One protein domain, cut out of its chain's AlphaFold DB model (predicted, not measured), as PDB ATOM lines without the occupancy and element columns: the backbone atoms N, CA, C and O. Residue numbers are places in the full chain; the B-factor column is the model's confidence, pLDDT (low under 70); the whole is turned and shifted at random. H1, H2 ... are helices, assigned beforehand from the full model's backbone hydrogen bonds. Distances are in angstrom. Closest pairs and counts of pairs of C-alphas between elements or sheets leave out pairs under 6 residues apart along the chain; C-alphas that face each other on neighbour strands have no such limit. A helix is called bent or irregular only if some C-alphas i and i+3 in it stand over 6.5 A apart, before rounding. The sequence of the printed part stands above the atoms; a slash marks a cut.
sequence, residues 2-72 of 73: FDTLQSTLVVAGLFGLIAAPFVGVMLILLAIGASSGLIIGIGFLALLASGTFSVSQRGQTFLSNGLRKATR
ATOM      1  N   PHE A   2     200.979 163.446 232.779       62.25
ATOM      2  CA  PHE A   2     200.534 164.748 232.260       62.25
ATOM      3  C   PHE A   2     201.188 165.130 230.922       62.25
ATOM      4  O   PHE A   2     200.472 165.520 230.007       62.25
ATOM      5  N   ASP A   3     202.494 164.902 230.744       61.31
ATOM      6  CA  ASP A   3     203.185 165.206 229.473       61.31
ATOM      7  C   ASP A   3     202.668 164.368 228.297       61.31
ATOM      8  O   ASP A   3     202.591 164.827 227.159       61.31
ATOM      9  N   THR A   4     202.276 163.124 228.576       61.19
ATOM     10  CA  THR A   4     201.714 162.207 227.582       61.19
ATOM     11  C   THR A   4     200.330 162.679 227.154       61.19
ATOM     12  O   THR A   4     200.069 162.760 225.960       61.19
ATOM     13  N   LEU A   5     199.482 163.074 228.111       67.88
ATOM     14  CA  LEU A   5     198.163 163.648 227.837       67.88
ATOM     15  C   LEU A   5     198.261 164.971 227.074       67.88
ATOM     16  O   LEU A   5     197.514 165.177 226.123       67.88
ATOM     17  N   GLN A   6     199.201 165.839 227.443       75.44
ATOM     18  CA  GLN A   6     199.411 167.124 226.781       75.44
ATOM     19  C   GLN A   6     199.915 166.939 225.345       75.44
ATOM     20  O   GLN A   6     199.395 167.568 224.427       75.44
ATOM     21  N   SER A   7     200.851 166.014 225.126       70.69
ATOM     22  CA  SER A   7     201.307 165.631 223.786       70.69
ATOM     23  C   SER A   7     200.168 165.051 222.941       70.69
ATOM     24  O   SER A   7     199.967 165.470 221.802       70.69
ATOM     25  N   THR A   8     199.348 164.160 223.509       73.44
ATOM     26  CA  THR A   8     198.162 163.629 222.822       73.44
ATOM     27  C   THR A   8     197.171 164.737 222.465       73.44
ATOM     28  O   THR A   8     196.647 164.733 221.353       73.44
ATOM     29  N   LEU A   9     196.950 165.709 223.354       78.94
ATOM     30  CA  LEU A   9     196.042 166.830 223.111       78.94
ATOM     31  C   LEU A   9     196.549 167.752 221.993       78.94
ATOM     32  O   LEU A   9     195.771 168.171 221.142       78.94
ATOM     33  N   VAL A  10     197.856 168.029 221.962       81.81
ATOM     34  CA  VAL A  10     198.496 168.832 220.906       81.81
ATOM     35  C   VAL A  10     198.412 168.122 219.558       81.81
ATOM     36  O   VAL A  10     198.040 168.738 218.560       81.81
ATOM     37  N   VAL A  11     198.698 166.819 219.517       81.25
ATOM     38  CA  VAL A  11     198.599 166.019 218.288       81.25
ATOM     39  C   VAL A  11     197.152 165.951 217.802       81.25
ATOM     40  O   VAL A  11     196.902 166.180 216.621       81.25
ATOM     41  N   ALA A  12     196.192 165.711 218.700       76.56
ATOM     42  CA  ALA A  12     194.771 165.717 218.367       76.56
ATOM     43  C   ALA A  12     194.307 167.092 217.859       76.56
ATOM     44  O   ALA A  12     193.559 167.162 216.886       76.56
ATOM     45  N   GLY A  13     194.791 168.180 218.464       81.56
ATOM     46  CA  GLY A  13     194.499 169.551 218.044       81.56
ATOM     47  C   GLY A  13     195.041 169.879 216.652       81.56
ATOM     48  O   GLY A  13     194.295 170.367 215.806       81.56
ATOM     49  N   LEU A  14     196.308 169.556 216.374       83.25
ATOM     50  CA  LEU A  14     196.911 169.741 215.045       83.25
ATOM     51  C   LEU A  14     196.206 168.896 213.981       83.25
ATOM     52  O   LEU A  14     195.970 169.359 212.867       83.25
ATOM     53  N   PHE A  15     195.828 167.670 214.332       78.31
ATOM     54  CA  PHE A  15     195.099 166.783 213.437       78.31
ATOM     55  C   PHE A  15     193.686 167.300 213.149       78.31
ATOM     56  O   PHE A  15     193.262 167.319 211.997       78.31
ATOM     57  N   GLY A  16     192.988 167.792 214.175       78.81
ATOM     58  CA  GLY A  16     191.696 168.457 214.037       78.81
ATOM     59  C   GLY A  16     191.777 169.712 213.167       78.81
ATOM     60  O   GLY A  16     190.923 169.905 212.305       78.81
ATOM     61  N   LEU A  17     192.835 170.517 213.319       82.50
ATOM     62  CA  LEU A  17     193.075 171.709 212.500       82.50
ATOM     63  C   LEU A  17     193.260 171.359 211.014       82.50
ATOM     64  O   LEU A  17     192.741 172.058 210.148       82.50
ATOM     65  N   ILE A  18     193.957 170.258 210.718       78.50
ATOM     66  CA  ILE A  18     194.155 169.766 209.345       78.50
ATOM     67  C   ILE A  18     192.880 169.114 208.795       78.50
ATOM     68  O   ILE A  18     192.593 169.247 207.609       78.50
ATOM     69  N   ALA A  19     192.100 168.425 209.630       77.31
ATOM     70  CA  ALA A  19     190.876 167.741 209.216       77.31
ATOM     71  C   ALA A  19     189.682 168.693 209.017       77.31
ATOM     72  O   ALA A  19     188.830 168.431 208.167       77.31
ATOM     73  N   ALA A  20     189.628 169.810 209.747       77.38
ATOM     74  CA  ALA A  20     188.568 170.817 209.664       77.38
ATOM     75  C   ALA A  20     188.228 171.282 208.229       77.38
ATOM     76  O   ALA A  20     187.044 171.259 207.881       77.38
ATOM     77  N   PRO A  21     189.190 171.650 207.357       77.44
ATOM     78  CA  PRO A  21     188.878 172.037 205.980       77.44
ATOM     79  C   PRO A  21     188.269 170.895 205.155       77.44
ATOM     80  O   PRO A  21     187.369 171.143 204.356       77.44
ATOM     81  N   PHE A  22     188.684 169.642 205.369       75.50
ATOM     82  CA  PHE A  22     188.114 168.488 204.662       75.50
ATOM     83  C   PHE A  22     186.677 168.206 205.095       75.50
ATOM     84  O   PHE A  22     185.817 167.961 204.249       75.50
ATOM     85  N   VAL A  23     186.400 168.308 206.397       78.06
ATOM     86  CA  VAL A  23     185.035 168.214 206.932       78.06
ATOM     87  C   VAL A  23     184.170 169.360 206.395       78.06
ATOM     88  O   VAL A  23     183.036 169.127 205.985       78.06
ATOM     89  N   GLY A  24     184.712 170.578 206.321       79.94
ATOM     90  CA  GLY A  24     184.023 171.735 205.744       79.94
ATOM     91  C   GLY A  24     183.637 171.523 204.279       79.94
ATOM     92  O   GLY A  24     182.475 171.691 203.917       79.94
ATOM     93  N   VAL A  25     184.580 171.076 203.445       80.19
ATOM     94  CA  VAL A  25     184.321 170.759 202.029       80.19
ATOM     95  C   VAL A  25     183.294 169.633 201.890       80.19
ATOM     96  O   VAL A  25     182.382 169.732 201.072       80.19
ATOM     97  N   MET A  26     183.392 168.592 202.719       74.31
ATOM     98  CA  MET A  26     182.433 167.485 202.743       74.31
ATOM     99  C   MET A  26     181.009 167.963 203.071       74.31
ATOM    100  O   MET A  26     180.070 167.582 202.373       74.31
ATOM    101  N   LEU A  27     180.841 168.824 204.082       79.50
ATOM    102  CA  LEU A  27     179.537 169.385 204.456       79.50
ATOM    103  C   LEU A  27     178.964 170.304 203.372       79.50
ATOM    104  O   LEU A  27     177.769 170.235 203.096       79.50
ATOM    105  N   ILE A  28     179.800 171.123 202.726       81.00
ATOM    106  CA  ILE A  28     179.378 171.999 201.621       81.00
ATOM    107  C   ILE A  28     178.894 171.165 200.429       81.00
ATOM    108  O   ILE A  28     177.818 171.417 199.892       81.00
ATOM    109  N   LEU A  29     179.655 170.142 200.036       78.62
ATOM    110  CA  LEU A  29     179.279 169.254 198.933       78.62
ATOM    111  C   LEU A  29     177.987 168.486 199.235       78.62
ATOM    112  O   LEU A  29     177.137 168.349 198.355       78.62
ATOM    113  N   LEU A  30     177.818 168.034 200.481       76.25
ATOM    114  CA  LEU A  30     176.593 167.380 200.930       76.25
ATOM    115  C   LEU A  30     175.394 168.341 200.902       76.25
ATOM    116  O   LEU A  30     174.325 167.961 200.431       76.25
ATOM    117  N   ALA A  31     175.574 169.587 201.346       77.19
ATOM    118  CA  ALA A  31     174.524 170.608 201.362       77.19
ATOM    119  C   ALA A  31     174.043 171.003 199.955       77.19
ATOM    120  O   ALA A  31     172.879 171.352 199.781       77.19
ATOM    121  N   ILE A  32     174.915 170.914 198.945       82.50
ATOM    122  CA  ILE A  32     174.582 171.194 197.537       82.50
ATOM    123  C   ILE A  32     174.025 169.930 196.833       82.50
ATOM    124  O   ILE A  32     173.703 169.952 195.648       82.50
ATOM    125  N   GLY A  33     173.872 168.811 197.555       71.00
ATOM    126  CA  GLY A  33     173.326 167.559 197.019       71.00
ATOM    127  C   GLY A  33     174.283 166.818 196.084       71.00
ATOM    128  O   GLY A  33     173.866 165.935 195.336       71.00
ATOM    129  N   ALA A  34     175.573 167.163 196.108       70.06
ATOM    130  CA  ALA A  34     176.570 166.516 195.277       70.06
ATOM    131  C   ALA A  34     176.956 165.160 195.886       70.06
ATOM    132  O   ALA A  34     177.586 165.088 196.944       70.06
ATOM    133  N   SER A  35     176.653 164.067 195.178       69.19
ATOM    134  CA  SER A  35     177.034 162.694 195.559       69.19
ATOM    135  C   SER A  35     178.548 162.526 195.775       69.19
ATOM    136  O   SER A  35     178.990 161.610 196.467       69.19
ATOM    137  N   SER A  36     179.354 163.431 195.211       65.38
ATOM    138  CA  SER A  36     180.805 163.510 195.400       65.38
ATOM    139  C   SER A  36     181.221 163.853 196.835       65.38
ATOM    140  O   SER A  36     182.301 163.435 197.249       65.38
ATOM    141  N   GLY A  37     180.376 164.533 197.621       64.44
ATOM    142  CA  GLY A  37     180.651 164.828 199.032       64.44
ATOM    143  C   GLY A  37     180.789 163.563 199.883       64.44
ATOM    144  O   GLY A  37     181.686 163.472 200.719       64.44
ATOM    145  N   LEU A  38     179.970 162.546 199.601       68.25
ATOM    146  CA  LEU A  38     180.033 161.231 200.248       68.25
ATOM    147  C   LEU A  38     181.310 160.469 199.868       68.25
ATOM    148  O   LEU A  38     181.974 159.903 200.733       68.25
ATOM    149  N   ILE A  39     181.685 160.496 198.588       71.56
ATOM    150  CA  ILE A  39     182.887 159.817 198.078       71.56
ATOM    151  C   ILE A  39     184.154 160.446 198.674       71.56
ATOM    152  O   ILE A  39     185.043 159.730 199.138       71.56
ATOM    153  N   ILE A  40     184.223 161.779 198.719       70.50
ATOM    154  CA  ILE A  40     185.345 162.518 199.313       70.50
ATOM    155  C   ILE A  40     185.406 162.285 200.825       70.50
ATOM    156  O   ILE A  40     186.490 162.043 201.356       70.50
ATOM    157  N   GLY A  41     184.260 162.283 201.510       70.19
ATOM    158  CA  GLY A  41     184.179 161.982 202.939       70.19
ATOM    159  C   GLY A  41     184.694 160.586 203.289       70.19
ATOM    160  O   GLY A  41     185.514 160.440 204.195       70.19
ATOM    161  N   ILE A  42     184.281 159.560 202.538       76.19
ATOM    162  CA  ILE A  42     184.745 158.176 202.735       76.19
ATOM    163  C   ILE A  42     186.231 158.041 202.384       76.19
ATOM    164  O   ILE A  42     186.978 157.401 203.124       76.19
ATOM    165  N   GLY A  43     186.683 158.666 201.293       75.69
ATOM    166  CA  GLY A  43     188.094 158.662 200.900       75.69
ATOM    167  C   GLY A  43     188.991 159.311 201.955       75.69
ATOM    168  O   GLY A  43     190.018 158.746 202.328       75.69
ATOM    169  N   PHE A  44     188.571 160.453 202.503       76.31
ATOM    170  CA  PHE A  44     189.278 161.111 203.598       76.31
ATOM    171  C   PHE A  44     189.288 160.242 204.857       76.31
ATOM    172  O   PHE A  44     190.345 160.060 205.453       76.31
ATOM    173  N   LEU A  45     188.153 159.639 205.227       75.81
ATOM    174  CA  LEU A  45     188.065 158.740 206.379       75.81
ATOM    175  C   LEU A  45     188.985 157.517 206.231       75.81
ATOM    176  O   LEU A  45     189.635 157.116 207.195       75.81
ATOM    177  N   ALA A  46     189.091 156.956 205.026       76.38
ATOM    178  CA  ALA A  46     189.992 155.847 204.730       76.38
ATOM    179  C   ALA A  46     191.469 156.259 204.834       76.38
ATOM    180  O   ALA A  46     192.270 155.532 205.425       76.38
ATOM    181  N   LEU A  47     191.832 157.438 204.317       75.38
ATOM    182  CA  LEU A  47     193.182 157.997 204.464       75.38
ATOM    183  C   LEU A  47     193.516 158.277 205.934       75.38
ATOM    184  O   LEU A  47     194.626 157.980 206.378       75.38
ATOM    185  N   LEU A  48     192.542 158.778 206.696       75.88
ATOM    186  CA  LEU A  48     192.654 159.028 208.129       75.88
ATOM    187  C   LEU A  48     192.926 157.733 208.893       75.88
ATOM    188  O   LEU A  48     193.918 157.632 209.611       75.88
ATOM    189  N   ALA A  49     192.080 156.724 208.680       75.25
ATOM    190  CA  ALA A  49     192.202 155.423 209.319       75.25
ATOM    191  C   ALA A  49     193.533 154.756 208.956       75.25
ATOM    192  O   ALA A  49     194.247 154.286 209.840       75.25
ATOM    193  N   SER A  50     193.914 154.776 207.677       72.69
ATOM    194  CA  SER A  50     195.182 154.206 207.210       72.69
ATOM    195  C   SER A  50     196.395 154.921 207.824       72.69
ATOM    196  O   SER A  50     197.339 154.271 208.279       72.69
ATOM    197  N   GLY A  51     196.345 156.252 207.952       69.94
ATOM    198  CA  GLY A  51     197.358 157.039 208.657       69.94
ATOM    199  C   GLY A  51     197.455 156.681 210.142       69.94
ATOM    200  O   GLY A  51     198.553 156.433 210.647       69.94
ATOM    201  N   THR A  52     196.321 156.570 210.836       69.00
ATOM    202  CA  THR A  52     196.272 156.161 212.248       69.00
ATOM    203  C   THR A  52     196.803 154.741 212.451       69.00
ATOM    204  O   THR A  52     197.601 154.515 213.364       69.00
ATOM    205  N   PHE A  53     196.439 153.791 211.586       67.69
ATOM    206  CA  PHE A  53     196.970 152.427 211.630       67.69
ATOM    207  C   PHE A  53     198.474 152.392 211.353       67.69
ATOM    208  O   PHE A  53     199.200 151.721 212.082       67.69
ATOM    209  N   SER A  54     198.966 153.157 210.374       65.19
ATOM    210  CA  SER A  54     200.399 153.244 210.063       65.19
ATOM    211  C   SER A  54     201.211 153.799 211.237       65.19
ATOM    212  O   SER A  54     202.255 153.249 211.598       65.19
ATOM    213  N   VAL A  55     200.711 154.854 211.889       65.75
ATOM    214  CA  VAL A  55     201.338 155.431 213.087       65.75
ATOM    215  C   VAL A  55     201.283 154.449 214.261       65.75
ATOM    216  O   VAL A  55     202.295 154.261 214.937       65.75
ATOM    217  N   SER A  56     200.155 153.765 214.467       64.50
ATOM    218  CA  SER A  56     200.000 152.748 215.516       64.50
ATOM    219  C   SER A  56     200.947 151.560 215.308       64.50
ATOM    220  O   SER A  56     201.651 151.154 216.233       64.50
ATOM    221  N   GLN A  57     201.056 151.052 214.079       67.31
ATOM    222  CA  GLN A  57     201.938 149.938 213.735       67.31
ATOM    223  C   GLN A  57     203.414 150.320 213.900       67.31
ATOM    224  O   GLN A  57     204.193 149.554 214.474       67.31
ATOM    225  N   ARG A  58     203.804 151.531 213.481       61.59
ATOM    226  CA  ARG A  58     205.154 152.058 213.737       61.59
ATOM    227  C   ARG A  58     205.417 152.180 215.235       61.59
ATOM    228  O   ARG A  58     206.446 151.693 215.696       61.59
ATOM    229  N   GLY A  59     204.476 152.728 216.003       63.38
ATOM    230  CA  GLY A  59     204.564 152.832 217.461       63.38
ATOM    231  C   GLY A  59     204.771 151.478 218.144       63.38
ATOM    232  O   GLY A  59     205.698 151.334 218.939       63.38
ATOM    233  N   GLN A  60     203.990 150.460 217.773       63.38
ATOM    234  CA  GLN A  60     204.141 149.093 218.287       63.38
ATOM    235  C   GLN A  60     205.499 148.477 217.927       63.38
ATOM    236  O   GLN A  60     206.111 147.802 218.753       63.38
ATOM    237  N   THR A  61     206.003 148.748 216.722       69.00
ATOM    238  CA  THR A  61     207.315 148.256 216.272       69.00
ATOM    239  C   THR A  61     208.466 148.911 217.042       69.00
ATOM    240  O   THR A  61     209.443 148.249 217.395       69.00
ATOM    241  N   PHE A  62     208.361 150.204 217.360       67.38
ATOM    242  CA  PHE A  62     209.342 150.887 218.209       67.38
ATOM    243  C   PHE A  62     209.286 150.403 219.662       67.38
ATOM    244  O   PHE A  62     210.337 150.199 220.272       67.38
ATOM    245  N   LEU A  63     208.087 150.161 220.198       69.62
ATOM    246  CA  LEU A  63     207.898 149.638 221.554       69.62
ATOM    247  C   LEU A  63     208.451 148.216 221.699       69.62
ATOM    248  O   LEU A  63     209.157 147.930 222.667       69.62
ATOM    249  N   SER A  64     208.190 147.340 220.724       73.00
ATOM    250  CA  SER A  64     208.696 145.964 220.736       73.00
ATOM    251  C   SER A  64     210.221 145.919 220.614       73.00
ATOM    252  O   SER A  64     210.874 145.189 221.360       73.00
ATOM    253  N   ASN A  65     210.812 146.755 219.754       74.50
ATOM    254  CA  ASN A  65     212.266 146.876 219.638       74.50
ATOM    255  C   ASN A  65     212.906 147.474 220.900       74.50
ATOM    256  O   ASN A  65     213.978 147.024 221.308       74.50
ATOM    257  N   GLY A  66     212.254 148.450 221.539       71.75
ATOM    258  CA  GLY A  66     212.692 149.033 222.810       71.75
ATOM    259  C   GLY A  66     212.685 148.016 223.953       71.75
ATOM    260  O   GLY A  66     213.699 147.855 224.632       71.75
ATOM    261  N   LEU A  67     211.589 147.264 224.108       69.81
ATOM    262  CA  LEU A  67     211.465 146.190 225.101       69.81
ATOM    263  C   LEU A  67     212.492 145.082 224.865       69.81
ATOM    264  O   LEU A  67     213.210 144.700 225.782       69.81
ATOM    265  N   ARG A  68     212.650 144.627 223.618       72.44
ATOM    266  CA  ARG A  68     213.616 143.575 223.267       72.44
ATOM    267  C   ARG A  68     215.069 143.989 223.526       72.44
ATOM    268  O   ARG A  68     215.907 143.135 223.810       72.44
ATOM    269  N   LYS A  69     215.374 145.287 223.438       71.38
ATOM    270  CA  LYS A  69     216.691 145.851 223.768       71.38
ATOM    271  C   LYS A  69     216.892 146.007 225.281       71.38
ATOM    272  O   LYS A  69     218.014 145.832 225.742       71.38
ATOM    273  N   ALA A  70     215.828 146.288 226.035       65.00
ATOM    274  CA  ALA A  70     215.850 146.357 227.496       65.00
ATOM    275  C   ALA A  70     215.971 144.971 228.153       65.00
ATOM    276  O   ALA A  70     216.729 144.829 229.100       65.00
ATOM    277  N   THR A  71     215.314 143.940 227.611       65.88
ATOM    278  CA  THR A  71     215.400 142.546 228.100       65.88
ATOM    279  C   THR A  71     216.748 141.871 227.798       65.88
ATOM    280  O   THR A  71     217.037 140.805 228.326       65.88
ATOM    281  N   ARG A  72     217.579 142.456 226.923       63.78
ATOM    282  CA  ARG A  72     218.924 141.949 226.587       63.78
ATOM    283  C   ARG A  72     220.053 142.544 227.443       63.78
ATOM    284  O   ARG A  72     221.210 142.216 227.181       63.78
TER     285      ARG A  72
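What this domain is: This is residues 2 to 72 of the 73 residues of an uncharacterized protein of Blastomonas fulva (UniProt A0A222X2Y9). A long, open helical hairpin: a bent helix, H1, runs to a tight turn, and a longer helix, H2, folds back from it. The second arm of H1 packs on the H2 residues nearest the turn, while the first arm splays away from H2, and the far part of H2 sticks out. The printed part has 71 residues with two named helices, H1 then H2, and no named strand; the class is all helix. It is extended, with a radius of gyration of the C-alphas of 17.5 A, and spans 60 by 24 by 11 A.

Where its parts are: H1, residues 2 to 31, was assigned as one helix by its hydrogen bonds, but it is bent: C-alphas 18 and 21 are 6.7 A apart. Its arm H1a, residues 2 to 18, begins with C-alpha 2 at (200.534, 164.748, 232.260) and is 24.3 A long. Residues 19 and 20 belong to neither arm. H1b, residues 21 to 31, is 15.1 A long and ends with C-alpha 31 at (174.524, 170.608, 201.362). H2, residues 36 to 70, is 50.5 A long and ends with C-alpha 70 at (215.850, 146.357, 227.496).

How they stand to each other: H1a and H1b stand at a steep tilt of 46 degrees. H1b and H2 form a helical hairpin and run opposite ways at a shallow tilt of 29 degrees. They touch, H2 with residues 36 to 44 alone; the closest C-alphas, of Leu 29 and Gly 37, are 4.6 A apart. H1a and H2 are apart. In H1a, H1b and H2 every O i to N i+4 pair is within hydrogen-bond range.

The domain as a whole: The C-alphas farthest apart, of Ile 32 and Arg 72, are 60.5 A apart. Residues 2 to 14 and 49 to 72 stand free. The link from H1 to H2, four residues, is tight, and the printed part has no cut. The mean pLDDT of the printed part is 72.7; it is under 70 at residues 2 to 5, 35 to 38, 51 to 63, 67 and 70 to 72.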